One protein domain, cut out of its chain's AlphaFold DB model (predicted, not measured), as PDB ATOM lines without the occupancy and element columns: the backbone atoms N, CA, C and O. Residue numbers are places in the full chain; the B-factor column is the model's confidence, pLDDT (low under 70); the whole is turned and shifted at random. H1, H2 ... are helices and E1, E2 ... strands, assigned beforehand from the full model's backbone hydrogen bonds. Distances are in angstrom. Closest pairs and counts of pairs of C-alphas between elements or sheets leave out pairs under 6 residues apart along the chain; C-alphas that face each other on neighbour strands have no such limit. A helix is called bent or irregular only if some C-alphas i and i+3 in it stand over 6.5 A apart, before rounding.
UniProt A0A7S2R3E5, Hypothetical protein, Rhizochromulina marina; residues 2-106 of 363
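AT A GLANCE: This is residues 2 to 106 of the 363 residues of the protein "Hypothetical protein" of Rhizochromulina marina (UniProt A0A7S2R3E5). This is a long, uneven body: a small ribbon of two parallel strands, E1 and E4, lies near the middle, with H3 and H4 packed at it and the short H2 packed on H3. H1 is set apart toward one end of the longest axis, and the hairpin of E2 and E3 reaches to the other end. The printed part has 105 residues, with four named helices and four named strands in the order H1 H2 E1 E2 E3 H3 E4 H4; it is mixed, and its two sheets are E1 with E4, parallel, and E2 with E3, antiparallel. It is only just compact, close to loose, with a radius of gyration of the C-alphas of 15.3 A, and it is elongated, spanning 49 by 31 by 29 A.

HOW THE PARTS SIT: Start at H1, residues 2 to 12, which is apart from each of the other seven elements. Next comes H2, residues 25 to 28; it touches H3, residues 62 to 69, where the C-alphas of Gly 28 and Ile 68 are closest at 4.6 A. At E1, residues 37 to 40, you meet its parallel neighbour E4, residues 83 to 86, at 19 degrees; N 38 and O 83 are 2.9 A apart, within hydrogen-bond range, as are N 85 and O 38 at 2.9 A. Go on to E2, residues 44 to 48, and E3, residues 55 to 59: they form a hairpin, antiparallel at 137 degrees, with N 45 and O 58 within hydrogen-bond range at 2.8 A. H4, residues 89 to 100, touches H3 with its residues 95 to 99 alone, about perpendicular at 80 degrees; the closest C-alphas are those of Lys 62 and Ala 98, 4.5 A. The closest C-alphas of E4 and H4 are those of Cys 86 and Met 92, 5.9 A apart. In H1 and H3 every O i to N i+4 pair is within hydrogen-bond range, in H4 6 of 8 are, and H2 is too short for such a pair.

IN THESE COORDINATES: Find C-alpha 2 at (83.882, 161.352, 145.959); from there H1 runs 15.3 A to Asn 12. E1 begins at C-alpha 37, (87.703, 156.895, 169.722), and is 9.9 A long; E4 is 10.6 A. E2 measures 12.4 A, E3 12.9 A and H3 10.3 A, while H2 has four residues. H4 runs 17.7 A to C-alpha 100 at (104.749, 158.486, 173.351); it is irregular, but only just, with C-alphas 90 and 93 6.9 A apart.

THE WHOLE: The two C-alphas farthest apart are those of Asp 15 and Arg 51, 50.1 A. The printed part has no cut. Look for the long links at residues 13 to 24, between H1 and H2, and 70 to 82, between H3 and E4. Mean pLDDT of the printed part is 88.6, and residues 48 to 55 are under 70.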
ATOM      1  N   GLU A   2      85.275 161.030 145.653       81.12
ATOM      2  CA  GLU A   2      83.882 161.352 145.959       81.12
ATOM      3  C   GLU A   2      83.185 160.368 146.913       81.12
ATOM      4  O   GLU A   2      82.750 160.784 147.981       81.12
ATOM      5  N   THR A   3      83.218 159.054 146.647       85.56
ATOM      6  CA  THR A   3      82.621 158.048 147.552       85.56
ATOM      7  C   THR A   3      83.182 158.127 148.976       85.56
ATOM      8  O   THR A   3      82.434 158.045 149.941       85.56
ATOM      9  N   ARG A   4      84.496 158.362 149.136       86.94
ATOM     10  CA  ARG A   4      85.122 158.523 150.462       86.94
ATOM     11  C   ARG A   4      84.618 159.773 151.187       86.94
ATOM     12  O   ARG A   4      84.437 159.729 152.397       86.94
ATOM     13  N   SER A   5      84.385 160.863 150.455       87.19
ATOM     14  CA  SER A   5      83.802 162.088 151.010       87.19
ATOM     15  C   SER A   5      82.354 161.870 151.452       87.19
ATOM     16  O   SER A   5      81.972 162.335 152.520       87.19
ATOM     17  N   ASN A   6      81.568 161.117 150.677       88.25
ATOM     18  CA  ASN A   6      80.186 160.788 151.030       88.25
ATOM     19  C   ASN A   6      80.116 159.906 152.283       88.25
ATOM     20  O   ASN A   6      79.374 160.231 153.203       88.25
ATOM     21  N   GLN A   7      80.945 158.861 152.373       90.25
ATOM     22  CA  GLN A   7      81.027 158.003 153.564       90.25
ATOM     23  C   GLN A   7      81.499 158.779 154.807       90.25
ATOM     24  O   GLN A   7      80.952 158.610 155.893       90.25
ATOM     25  N   ALA A   8      82.461 159.695 154.647       90.94
ATOM     26  CA  ALA A   8      82.885 160.594 155.721       90.94
ATOM     27  C   ALA A   8      81.764 161.541 156.179       90.94
ATOM     28  O   ALA A   8      81.631 161.804 157.370       90.94
ATOM     29  N   ARG A   9      80.956 162.050 155.239       90.88
ATOM     30  CA  ARG A   9      79.799 162.899 155.542       90.88
ATOM     31  C   ARG A   9      78.747 162.136 156.342       90.88
ATOM     32  O   ARG A   9      78.298 162.673 157.345       90.88
ATOM     33  N   LEU A  10      78.408 160.912 155.925       91.06
ATOM     34  CA  LEU A  10      77.469 160.048 156.647       91.06
ATOM     35  C   LEU A  10      77.945 159.815 158.084       91.06
ATOM     36  O   LEU A  10      77.218 160.130 159.011       91.06
ATOM     37  N   PHE A  11      79.202 159.411 158.277       93.00
ATOM     38  CA  PHE A  11      79.769 159.205 159.617       93.00
ATOM     39  C   PHE A  11      79.772 160.465 160.506       93.00
ATOM     40  O   PHE A  11      79.677 160.370 161.724       93.00
ATOM     41  N   ASN A  12      79.911 161.659 159.925       92.12
ATOM     42  CA  ASN A  12      79.929 162.902 160.697       92.12
ATOM     43  C   ASN A  12      78.530 163.403 161.097       92.12
ATOM     44  O   ASN A  12      78.451 164.320 161.915       92.12
ATOM     45  N   MET A  13      77.466 162.877 160.484       90.00
ATOM     46  CA  MET A  13      76.077 163.287 160.698       90.00
ATOM     47  C   MET A  13      75.437 162.450 161.809       90.00
ATOM     48  O   MET A  13      75.371 161.227 161.696       90.00
ATOM     49  N   GLU A  14      74.938 163.115 162.855       84.12
ATOM     50  CA  GLU A  14      74.308 162.466 164.020       84.12
ATOM     51  C   GLU A  14      72.994 161.746 163.667       84.12
ATOM     52  O   GLU A  14      72.628 160.769 164.310       84.12
ATOM     53  N   ASP A  15      72.295 162.192 162.622       88.25
ATOM     54  CA  ASP A  15      71.011 161.659 162.151       88.25
ATOM     55  C   ASP A  15      71.147 160.590 161.053       88.25
ATOM     56  O   ASP A  15      70.148 160.069 160.559       88.25
ATOM     57  N   SER A  16      72.375 160.234 160.666       87.44
ATOM     58  CA  SER A  16      72.628 159.289 159.572       87.44
ATOM     59  C   SER A  16      72.317 157.828 159.917       87.44
ATOM     60  O   SER A  16      72.184 157.004 159.013       87.44
ATOM     61  N   GLY A  17      72.246 157.496 161.211       87.88
ATOM     62  CA  GLY A  17      72.142 156.119 161.703       87.88
ATOM     63  C   GLY A  17      73.460 155.328 161.677       87.88
ATOM     64  O   GLY A  17      73.440 154.127 161.945       87.88
ATOM     65  N   TYR A  18      74.596 155.967 161.366       89.06
ATOM     66  CA  TYR A  18      75.921 155.335 161.340       89.06
ATOM     67  C   TYR A  18      76.846 155.868 162.444       89.06
ATOM     68  O   TYR A  18      77.425 156.942 162.314       89.06
ATOM     69  N   ASP A  19      77.088 155.058 163.479       90.31
ATOM     70  CA  ASP A  19      77.944 155.442 164.620       90.31
ATOM     71  C   ASP A  19      79.397 154.944 164.520       90.31
ATOM     72  O   ASP A  19      80.282 155.379 165.264       90.31
ATOM     73  N   VAL A  20      79.662 153.982 163.632       93.62
ATOM     74  CA  VAL A  20      80.949 153.278 163.541       93.62
ATOM     75  C   VAL A  20      81.508 153.372 162.128       93.62
ATOM     76  O   VAL A  20      80.857 152.991 161.160       93.62
ATOM     77  N   LEU A  21      82.763 153.813 162.022       93.69
ATOM     78  CA  LEU A  21      83.525 153.831 160.777       93.69
ATOM     79  C   LEU A  21      84.625 152.767 160.815       93.69
ATOM     80  O   LEU A  21      85.553 152.849 161.620       93.69
ATOM     81  N   VAL A  22      84.561 151.808 159.894       93.62
ATOM     82  CA  VAL A  22      85.658 150.868 159.631       93.62
ATOM     83  C   VAL A  22      86.498 151.419 158.486       93.62
ATOM     84  O   VAL A  22      85.989 151.644 157.389       93.62
ATOM     85  N   ALA A  23      87.789 151.649 158.721       93.06
ATOM     86  CA  ALA A  23      88.658 152.235 157.711       93.06
ATOM     87  C   ALA A  23      90.103 151.734 157.788       93.06
ATOM     88  O   ALA A  23      90.562 151.244 158.818       93.06
ATOM     89  N   SER A  24      90.826 151.883 156.674       92.06
ATOM     90  CA  SER A  24      92.271 151.664 156.637       92.06
ATOM     91  C   SER A  24      93.025 152.901 157.130       92.06
ATOM     92  O   SER A  24      92.458 153.974 157.338       92.06
ATOM     93  N   ASP A  25      94.342 152.771 157.205       91.44
ATOM     94  CA  ASP A  25      95.306 153.862 157.353       91.44
ATOM     95  C   ASP A  25      95.091 155.104 156.466       91.44
ATOM     96  O   ASP A  25      95.580 156.186 156.792       91.44
ATOM     97  N   ALA A  26      94.309 154.993 155.390       87.50
ATOM     98  CA  ALA A  26      93.909 156.107 154.542       87.50
ATOM     99  C   ALA A  26      93.203 157.242 155.308       87.50
ATOM    100  O   ALA A  26      93.201 158.373 154.825       87.50
ATOM    101  N   ILE A  27      92.627 156.982 156.492       91.19
ATOM    102  CA  ILE A  27      92.027 158.039 157.324       91.19
ATOM    103  C   ILE A  27      93.052 158.942 157.997       91.19
ATOM    104  O   ILE A  27      92.650 159.979 158.521       91.19
ATOM    105  N   GLY A  28      94.341 158.583 158.000       85.50
ATOM    106  CA  GLY A  28      95.401 159.386 158.611       85.50
ATOM    107  C   GLY A  28      95.496 160.798 158.023       85.50
ATOM    108  O   GLY A  28      95.944 161.720 158.704       85.50
ATOM    109  N   MET A  29      95.012 161.004 156.792       88.06
ATOM    110  CA  MET A  29      95.086 162.278 156.075       88.06
ATOM    111  C   MET A  29      93.846 162.542 155.203       88.06
ATOM    112  O   MET A  29      93.144 161.628 154.785       88.06
ATOM    113  N   GLY A  30      93.599 163.817 154.882       83.81
ATOM    114  CA  GLY A  30      92.766 164.224 153.736       83.81
ATOM    115  C   GLY A  30      91.247 164.309 153.935       83.81
ATOM    116  O   GLY A  30      90.573 164.829 153.054       83.81
ATOM    117  N   LEU A  31      90.694 163.854 155.062       86.81
ATOM    118  CA  LEU A  31      89.266 164.005 155.387       86.81
ATOM    119  C   LEU A  31      89.087 164.708 156.736       86.81
ATOM    120  O   LEU A  31      89.932 164.573 157.621       86.81
ATOM    121  N   ASN A  32      87.992 165.431 156.935       89.25
ATOM    122  CA  ASN A  32      87.605 165.907 158.263       89.25
ATOM    123  C   ASN A  32      86.610 164.901 158.845       89.25
ATOM    124  O   ASN A  32      85.556 164.682 158.257       89.25
ATOM    125  N   LEU A  33      86.985 164.249 159.945       91.56
ATOM    126  CA  LEU A  33      86.200 163.192 160.584       91.56
ATOM    127  C   LEU A  33      85.992 163.531 162.064       91.56
ATOM    128  O   LEU A  33      86.951 163.899 162.749       91.56
ATOM    129  N   ASN A  34      84.763 163.370 162.548       92.88
ATOM    130  CA  ASN A  34      84.373 163.572 163.940       92.88
ATOM    131  C   ASN A  34      84.602 162.284 164.739       92.88
ATOM    132  O   ASN A  34      83.673 161.561 165.069       92.88
ATOM    133  N   ILE A  35      85.866 161.963 165.023       94.94
ATOM    134  CA  ILE A  35      86.226 160.705 165.690       94.94
ATOM    135  C   ILE A  35      86.400 160.936 167.193       94.94
ATOM    136  O   ILE A  35      87.296 161.673 167.610       94.94
ATOM    137  N   ARG A  36      85.591 160.253 168.011       95.50
ATOM    138  CA  ARG A  36      85.775 160.200 169.472       95.50
ATOM    139  C   ARG A  36      86.872 159.220 169.879       95.50
ATOM    140  O   ARG A  36      87.743 159.564 170.672       95.50
ATOM    141  N   ARG A  37      86.816 157.998 169.344       96.44
ATOM    142  CA  ARG A  37      87.703 156.895 169.722       96.44
ATOM    143  C   ARG A  37      88.244 156.173 168.498       96.44
ATOM    144  O   ARG A  37      87.478 155.827 167.604       96.44
ATOM    145  N   ILE A  38      89.544 155.898 168.498       97.25
ATOM    146  CA  ILE A  38      90.198 155.032 167.513       97.25
ATOM    147  C   ILE A  38      90.474 153.673 168.134       97.25
ATOM    148  O   ILE A  38      91.027 153.581 169.228       97.25
ATOM    149  N   VAL A  39      90.096 152.621 167.410       97.62
ATOM    150  CA  VAL A  39      90.354 151.232 167.788       97.62
ATOM    151  C   VAL A  39      91.228 150.595 166.713       97.62
ATOM    152  O   VAL A  39      90.778 150.377 165.590       97.62
ATOM    153  N   PHE A  40      92.486 150.303 167.038       96.81
ATOM    154  CA  PHE A  40      93.382 149.579 166.140       96.81
ATOM    155  C   PHE A  40      93.009 148.095 166.116       96.81
ATOM    156  O   PHE A  40      93.121 147.408 167.127       96.81
ATOM    157  N   HIS A  41      92.577 147.591 164.958       95.38
ATOM    158  CA  HIS A  41      92.254 146.170 164.782       95.38
ATOM    159  C   HIS A  41      93.497 145.267 164.877       95.38
ATOM    160  O   HIS A  41      93.430 144.176 165.429       95.38
ATOM    161  N   THR A  42      94.628 145.728 164.339       92.31
ATOM    162  CA  THR A  42      95.925 145.043 164.382       92.31
ATOM    163  C   THR A  42      97.053 146.074 164.358       92.31
ATOM    164  O   THR A  42      96.883 147.178 163.830       92.31
ATOM    165  N   THR A  43      98.201 145.714 164.925       92.19
ATOM    166  CA  THR A  43      99.442 146.503 164.916       92.19
ATOM    167  C   THR A  43     100.429 146.041 163.846       92.19
ATOM    168  O   THR A  43     101.532 146.578 163.743       92.19
ATOM    169  N   GLU A  44     100.021 145.086 163.009       91.25
ATOM    170  CA  GLU A  44     100.820 144.512 161.935       91.25
ATOM    171  C   GLU A  44     100.292 144.944 160.562       91.25
ATOM    172  O   GLU A  44      99.088 145.046 160.321       91.25
ATOM    173  N   LYS A  45     101.202 145.144 159.612       87.69
ATOM    174  CA  LYS A  45     100.898 145.426 158.213       87.69
ATOM    175  C   LYS A  45     101.682 144.489 157.313       87.69
ATOM    176  O   LYS A  45     102.854 144.202 157.535       87.69
ATOM    177  N   VAL A  46     101.026 144.024 156.255       82.12
ATOM    178  CA  VAL A  46     101.680 143.211 155.231       82.12
ATOM    179  C   VAL A  46     102.627 144.102 154.427       82.12
ATOM    180  O   VAL A  46     102.178 144.984 153.692       82.12
ATOM    181  N   GLY A  47     103.925 143.854 154.564       72.75
ATOM    182  CA  GLY A  47     104.994 144.568 153.875       72.75
ATOM    183  C   GLY A  47     105.895 143.632 153.075       72.75
ATOM    184  O   GLY A  47     105.741 142.410 153.098       72.75
ATOM    185  N   GLN A  48     106.825 144.225 152.330       64.50
ATOM    186  CA  GLN A  48     108.006 143.518 151.838       64.50
ATOM    187  C   GLN A  48     109.139 143.813 152.808       64.50
ATOM    188  O   GLN A  48     109.384 144.981 153.115       64.50
ATOM    189  N   ASP A  49     109.807 142.770 153.283       58.53
ATOM    190  CA  ASP A  49     111.018 142.940 154.071       58.53
ATOM    191  C   ASP A  49     112.116 143.534 153.170       58.53
ATOM    192  O   ASP A  49     112.347 143.060 152.060       58.53
ATOM    193  N   GLY A  50     112.807 144.584 153.613       55.78
ATOM    194  CA  GLY A  50     113.833 145.256 152.807       55.78
ATOM    195  C   GLY A  50     115.003 144.346 152.405       55.78
ATOM    196  O   GLY A  50     115.764 144.694 151.505       55.78
ATOM    197  N   ARG A  51     115.144 143.179 153.051       52.72
ATOM    198  CA  ARG A  51     116.199 142.186 152.789       52.72
ATOM    199  C   ARG A  51     115.752 140.989 151.955       52.72
ATOM    200  O   ARG A  51     116.601 140.252 151.466       52.72
ATOM    201  N   SER A  52     114.450 140.765 151.793       53.62
ATOM    202  CA  SER A  52     113.941 139.637 151.013       53.62
ATOM    203  C   SER A  52     112.690 140.043 150.250       53.62
ATOM    204  O   SER A  52     111.806 140.699 150.784       53.62
ATOM    205  N   ASN A  53     112.537 139.580 149.011       56.91
ATOM    206  CA  ASN A  53     111.298 139.797 148.252       56.91
ATOM    207  C   ASN A  53     110.077 139.061 148.855       56.91
ATOM    208  O   ASN A  53     109.011 139.018 148.238       56.91
ATOM    209  N   LYS A  54     110.221 138.478 150.055       61.12
ATOM    210  CA  LYS A  54     109.190 137.745 150.771       61.12
ATOM    211  C   LYS A  54     108.226 138.718 151.441       61.12
ATOM    212  O   LYS A  54     108.607 139.695 152.084       61.12
ATOM    213  N   VAL A  55     106.948 138.417 151.279       67.38
ATOM    214  CA  VAL A  55     105.857 139.139 151.923       67.38
ATOM    215  C   VAL A  55     105.763 138.655 153.365       67.38
ATOM    216  O   VAL A  55     105.574 137.463 153.604       67.38
ATOM    217  N   SER A  56     105.892 139.569 154.319       74.62
ATOM    218  CA  SER A  56     105.805 139.270 155.748       74.62
ATOM    219  C   SER A  56     104.891 140.266 156.458       74.62
ATOM    220  O   SER A  56     104.577 141.345 155.942       74.62
ATOM    221  N   LYS A  57     104.405 139.876 157.638       82.19
ATOM    222  CA  LYS A  57     103.740 140.800 158.552       82.19
ATOM    223  C   LYS A  57     104.820 141.565 159.309       82.19
ATOM    224  O   LYS A  57     105.657 140.953 159.964       82.19
ATOM    225  N   LEU A  58     104.815 142.882 159.163       86.44
ATOM    226  CA  LEU A  58     105.744 143.792 159.818       86.44
ATOM    227  C   LEU A  58     104.967 144.692 160.782       86.44
ATOM    228  O   LEU A  58     103.811 145.013 160.493       86.44
ATOM    229  N   PRO A  59     105.564 145.131 161.899       89.75
ATOM    230  CA  PRO A  59     104.917 146.098 162.776       89.75
ATOM    231  C   PRO A  59     104.638 147.401 162.015       89.75
ATOM    232  O   PRO A  59     105.460 147.862 161.218       89.75
ATOM    233  N   VAL A  60     103.469 148.003 162.243       91.25
ATOM    234  CA  VAL A  60     103.133 149.318 161.678       91.25
ATOM    235  C   VAL A  60     104.092 150.360 162.253       91.25
ATOM    236  O   VAL A  60     104.382 150.359 163.449       91.25
ATOM    237  N   GLU A  61     104.569 151.268 161.403       91.56
ATOM    238  CA  GLU A  61     105.482 152.338 161.801       91.56
ATOM    239  C   GLU A  61     104.878 153.210 162.918       91.56
ATOM    240  O   GLU A  61     103.713 153.617 162.857       91.56
ATOM    241  N   LYS A  62     105.683 153.533 163.939       92.38
ATOM    242  CA  LYS A  62     105.231 154.309 165.106       92.38
ATOM    243  C   LYS A  62     104.673 155.685 164.716       92.38
ATOM    244  O   LYS A  62     103.639 156.101 165.233       92.38
ATOM    245  N   THR A  63     105.302 156.364 163.754       92.50
ATOM    246  CA  THR A  63     104.852 157.668 163.221       92.50
ATOM    247  C   THR A  63     103.461 157.574 162.586       92.50
ATOM    248  O   THR A  63     102.608 158.429 162.824       92.50
ATOM    249  N   MET A  64     103.199 156.502 161.839       93.00
ATOM    250  CA  MET A  64     101.930 156.217 161.181       93.00
ATOM    251  C   MET A  64     100.827 155.908 162.195       93.00
ATOM    252  O   MET A  64      99.727 156.451 162.098       93.00
ATOM    253  N   MET A  65     101.128 155.095 163.213       94.12
ATOM    254  CA  MET A  65     100.210 154.878 164.333       94.12
ATOM    255  C   MET A  65      99.879 156.186 165.046       94.12
ATOM    256  O   MET A  65      98.706 156.475 165.265       94.12
ATOM    257  N   LYS A  66     100.890 157.007 165.351       93.69
ATOM    258  CA  LYS A  66     100.714 158.313 165.997       93.69
ATOM    259  C   LYS A  66      99.882 159.270 165.140       93.69
ATOM    260  O   LYS A  66      99.010 159.960 165.668       93.69
ATOM    261  N   GLN A  67     100.087 159.271 163.821       94.00
ATOM    262  CA  GLN A  67      99.290 160.051 162.873       94.00
ATOM    263  C   GLN A  67      97.818 159.627 162.887       94.00
ATOM    264  O   GLN A  67      96.944 160.490 162.949       94.00
ATOM    265  N   ILE A  68      97.541 158.320 162.843       95.25
ATOM    266  CA  ILE A  68      96.174 157.789 162.891       95.25
ATOM    267  C   ILE A  68      95.549 158.103 164.251       95.25
ATOM    268  O   ILE A  68      94.485 158.707 164.287       95.25
ATOM    269  N   ALA A  69      96.229 157.789 165.357       95.25
ATOM    270  CA  ALA A  69      95.789 158.058 166.727       95.25
ATOM    271  C   ALA A  69      95.383 159.530 166.940       95.25
ATOM    272  O   ALA A  69      94.321 159.809 167.490       95.25
ATOM    273  N   GLY A  70      96.166 160.478 166.409       93.25
ATOM    274  CA  GLY A  70      95.882 161.918 166.473       93.25
ATOM    275  C   GLY A  70      94.657 162.389 165.674       93.25
ATOM    276  O   GLY A  70      94.377 163.588 165.610       93.25
ATOM    277  N   ARG A  71      93.924 161.479 165.022       94.50
ATOM    278  CA  ARG A  71      92.648 161.783 164.358       94.50
ATOM    279  C   ARG A  71      91.468 161.755 165.329       94.50
ATOM    280  O   ARG A  71      90.449 162.359 165.003       94.50
ATOM    281  N   ALA A  72      91.615 161.134 166.501       95.19
ATOM    282  CA  ALA A  72      90.642 161.222 167.583       95.19
ATOM    283  C   ALA A  72      90.717 162.590 168.283       95.19
ATOM    284  O   ALA A  72      91.807 163.099 168.536       95.19
ATOM    285  N   GLY A  73      89.566 163.187 168.609       92.19
ATOM    286  CA  GLY A  73      89.503 164.428 169.395       92.19
ATOM    287  C   GLY A  73      90.133 165.650 168.717       92.19
ATOM    288  O   GLY A  73      90.725 166.504 169.378       92.19
ATOM    289  N   ARG A  74      90.060 165.746 167.381       90.00
ATOM    290  CA  ARG A  74      90.531 166.943 166.656       90.00
ATOM    291  C   ARG A  74      89.756 168.179 167.124       90.00
ATOM    292  O   ARG A  74      88.558 168.099 167.365       90.00
ATOM    293  N   ARG A  75      90.407 169.349 167.131       83.50
ATOM    294  CA  ARG A  75      89.784 170.638 167.519       83.50
ATOM    295  C   ARG A  75      88.507 170.977 166.748       83.50
ATOM    296  O   ARG A  75      87.640 171.650 167.280       83.50
ATOM    297  N   SER A  76      88.424 170.546 165.493       82.06
ATOM    298  CA  SER A  76      87.257 170.750 164.629       82.06
ATOM    299  C   SER A  76      86.135 169.733 164.865       82.06
ATOM    300  O   SER A  76      85.134 169.787 164.163       82.06
ATOM    301  N   SER A  77      86.330 168.764 165.762       83.88
ATOM    302  CA  SER A  77      85.339 167.738 166.077       83.88
ATOM    303  C   SER A  77      84.477 168.151 167.264       83.88
ATOM    304  O   SER A  77      84.897 168.953 168.099       83.88
ATOM    305  N   ALA A  78      83.297 167.545 167.380       86.38
ATOM    306  CA  ALA A  78      82.428 167.706 168.546       86.38
ATOM    307  C   ALA A  78      83.069 167.189 169.855       86.38
ATOM    308  O   ALA A  78      82.629 167.534 170.952       86.38
ATOM    309  N   PHE A  79      84.129 166.376 169.763       89.69
ATOM    310  CA  PHE A  79      84.767 165.728 170.902       89.69
ATOM    311  C   PHE A  79      86.004 166.505 171.359       89.69
ATOM    312  O   PHE A  79      87.021 166.555 170.670       89.69
ATOM    313  N   LYS A  80      85.935 167.079 172.567       88.88
ATOM    314  CA  LYS A  80      87.057 167.814 173.181       88.88
ATOM    315  C   LYS A  80      88.269 166.928 173.491       88.88
ATOM    316  O   LYS A  80      89.392 167.419 173.483       88.88
ATOM    317  N   PHE A  81      88.034 165.649 173.778       93.06
ATOM    318  CA  PHE A  81      89.062 164.664 174.105       93.06
ATOM    319  C   PHE A  81      88.933 163.456 173.178       93.06
ATOM    320  O   PHE A  81      87.819 163.022 172.877       93.06
ATOM    321  N   GLY A  82      90.073 162.937 172.719       95.06
ATOM    322  CA  GLY A  82      90.158 161.746 171.879       95.06
ATOM    323  C   GLY A  82      90.672 160.545 172.663       95.06
ATOM    324  O   GLY A  82      91.589 160.676 173.471       95.06
ATOM    325  N   GLU A  83      90.096 159.376 172.404       96.62
ATOM    326  CA  GLU A  83      90.511 158.102 172.995       96.62
ATOM    327  C   GLU A  83      91.158 157.203 171.933       96.62
ATOM    328  O   GLU A  83      90.772 157.217 170.762       96.62
ATOM    329  N   VAL A  84      92.129 156.383 172.336       97.00
ATOM    330  CA  VAL A  84      92.805 155.438 171.438       97.00
ATOM    331  C   VAL A  84      93.045 154.124 172.172       97.00
ATOM    332  O   VAL A  84      93.519 154.123 173.305       97.00
ATOM    333  N   THR A  85      92.713 153.007 171.533       97.31
ATOM    334  CA  THR A  85      92.907 151.652 172.067       97.31
ATOM    335  C   THR A  85      93.204 150.665 170.938       97.31
ATOM    336  O   THR A  85      93.012 150.977 169.761       97.31
ATOM    337  N   CYS A  86      93.647 149.463 171.284       97.00
ATOM    338  CA  CYS A  86      93.701 148.316 170.381       97.00
ATOM    339  C   CYS A  86      92.501 147.391 170.619       97.00
ATOM    340  O   CYS A  86      91.877 147.433 171.681       97.00
ATOM    341  N   LEU A  87      92.186 146.559 169.625       95.50
ATOM    342  CA  LEU A  87      91.212 145.476 169.750       95.50
ATOM    343  C   LEU A  87      91.767 144.339 170.623       95.50
ATOM    344  O   LEU A  87      91.058 143.822 171.481       95.50
ATOM    345  N   ASN A  88      93.045 143.993 170.438       94.88
ATOM    346  CA  ASN A  88      93.742 142.994 171.246       94.88
ATOM    347  C   ASN A  88      94.538 143.662 172.373       94.88
ATOM    348  O   ASN A  88      95.258 144.635 172.151       94.88
ATOM    349  N   ALA A  89      94.472 143.100 173.582       94.00
ATOM    350  CA  ALA A  89      95.192 143.636 174.738       94.00
ATOM    351  C   ALA A  89      96.725 143.539 174.598       94.00
ATOM    352  O   ALA A  89      97.438 144.416 175.079       94.00
ATOM    353  N   SER A  90      97.232 142.518 173.895       94.81
ATOM    354  CA  SER A  90      98.669 142.326 173.629       94.81
ATOM    355  C   SER A  90      99.301 143.488 172.858       94.81
ATOM    356  O   SER A  90     100.484 143.770 173.016       94.81
ATOM    357  N   ASP A  91      98.501 144.190 172.057       94.88
ATOM    358  CA  ASP A  91      98.938 145.291 171.201       94.88
ATOM    359  C   ASP A  91      99.047 146.635 171.947       94.88
ATOM    360  O   ASP A  91      99.605 147.604 171.424       94.88
ATOM    361  N   MET A  92      98.512 146.724 173.170       95.38
ATOM    362  CA  MET A  92      98.418 147.984 173.919       95.38
ATOM    363  C   MET A  92      99.778 148.556 174.314       95.38
ATOM    364  O   MET A  92      99.938 149.779 174.338       95.38
ATOM    365  N   GLN A  93     100.758 147.698 174.617       94.94
ATOM    366  CA  GLN A  93     102.105 148.151 174.959       94.94
ATOM    367  C   GLN A  93     102.758 148.853 173.762       94.94
ATOM    368  O   GLN A  93     103.222 149.985 173.890       94.94
ATOM    369  N   TYR A  94     102.709 148.226 172.583       95.38
ATOM    370  CA  TYR A  94     103.278 148.795 171.364       95.38
ATOM    371  C   TYR A  94     102.594 150.111 170.964       95.38
ATOM    372  O   TYR A  94     103.268 151.073 170.600       95.38
ATOM    373  N   LEU A  95     101.263 150.189 171.095       95.62
ATOM    374  CA  LEU A  95     100.517 151.424 170.846       95.62
ATOM    375  C   LEU A  95     100.965 152.564 171.772       95.62
ATOM    376  O   LEU A  95     101.185 153.680 171.300       95.62
ATOM    377  N   ARG A  96     101.113 152.296 173.075       95.50
ATOM    378  CA  ARG A  96     101.567 153.302 174.047       95.50
ATOM    379  C   ARG A  96     102.952 153.826 173.675       95.50
ATOM    380  O   ARG A  96     103.129 155.035 173.545       95.50
ATOM    381  N   GLU A  97     103.887 152.919 173.405       94.69
ATOM    382  CA  GLU A  97     105.232 153.281 172.957       94.69
ATOM    383  C   GLU A  97     105.214 154.108 171.663       94.69
ATOM    384  O   GLU A  97     105.998 155.041 171.517       94.69
ATOM    385  N   ALA A  98     104.338 153.781 170.708       93.81
ATOM    386  CA  ALA A  98     104.231 154.503 169.441       93.81
ATOM    387  C   ALA A  98     103.688 155.930 169.610       93.81
ATOM    388  O   ALA A  98     104.171 156.859 168.960       93.81
ATOM    389  N   VAL A  99     102.694 156.120 170.483       93.25
ATOM    390  CA  VAL A  99     102.097 157.436 170.757       93.25
ATOM    391  C   VAL A  99     103.062 158.328 171.542       93.25
ATOM    392  O   VAL A  99     103.189 159.518 171.229       93.25
ATOM    393  N   GLU A 100     103.778 157.766 172.516       93.94
ATOM    394  CA  GLU A 100     104.749 158.486 173.351       93.94
ATOM    395  C   GLU A 100     106.065 158.782 172.615       93.94
ATOM    396  O   GLU A 100     106.734 159.765 172.937       93.94
ATOM    397  N   ALA A 101     106.412 158.004 171.583       91.69
ATOM    398  CA  ALA A 101     107.651 158.185 170.829       91.69
ATOM    399  C   ALA A 101     107.809 159.621 170.278       91.69
ATOM    400  O   ALA A 101     106.855 160.189 169.717       91.69
ATOM    401  N   PRO A 102     109.007 160.227 170.392       91.50
ATOM    402  CA  PRO A 102     109.284 161.517 169.776       91.50
ATOM    403  C   PRO A 102     109.209 161.406 168.249       91.50
ATOM    404  O   PRO A 102     109.476 160.358 167.664       91.50
ATOM    405  N   VAL A 103     108.832 162.502 167.591       87.50
ATOM    406  CA  VAL A 103     108.849 162.560 166.126       87.50
ATOM    407  C   VAL A 103     110.295 162.751 165.685       87.50
ATOM    408  O   VAL A 103     110.863 163.827 165.867       87.50
ATOM    409  N   GLU A 104     110.891 161.702 165.127       88.12
ATOM    410  CA  GLU A 104     112.225 161.785 164.543       88.12
ATOM    411  C   GLU A 104     112.208 162.680 163.301       88.12
ATOM    412  O   GLU A 104     111.319 162.589 162.450       88.12
ATOM    413  N   GLN A 105     113.199 163.564 163.195       90.19
ATOM    414  CA  GLN A 105     113.348 164.401 162.014       90.19
ATOM    415  C   GLN A 105     113.839 163.564 160.831       90.19
ATOM    416  O   GLN A 105     114.783 162.779 160.944       90.19
ATOM    417  N   VAL A 106     113.200 163.765 159.678       90.81
ATOM    418  CA  VAL A 106     113.593 163.130 158.419       90.81
ATOM    419  C   VAL A 106     115.002 163.589 158.046       90.81
ATOM    420  O   VAL A 106     115.275 164.784 157.998       90.81
TER     421      VAL A 106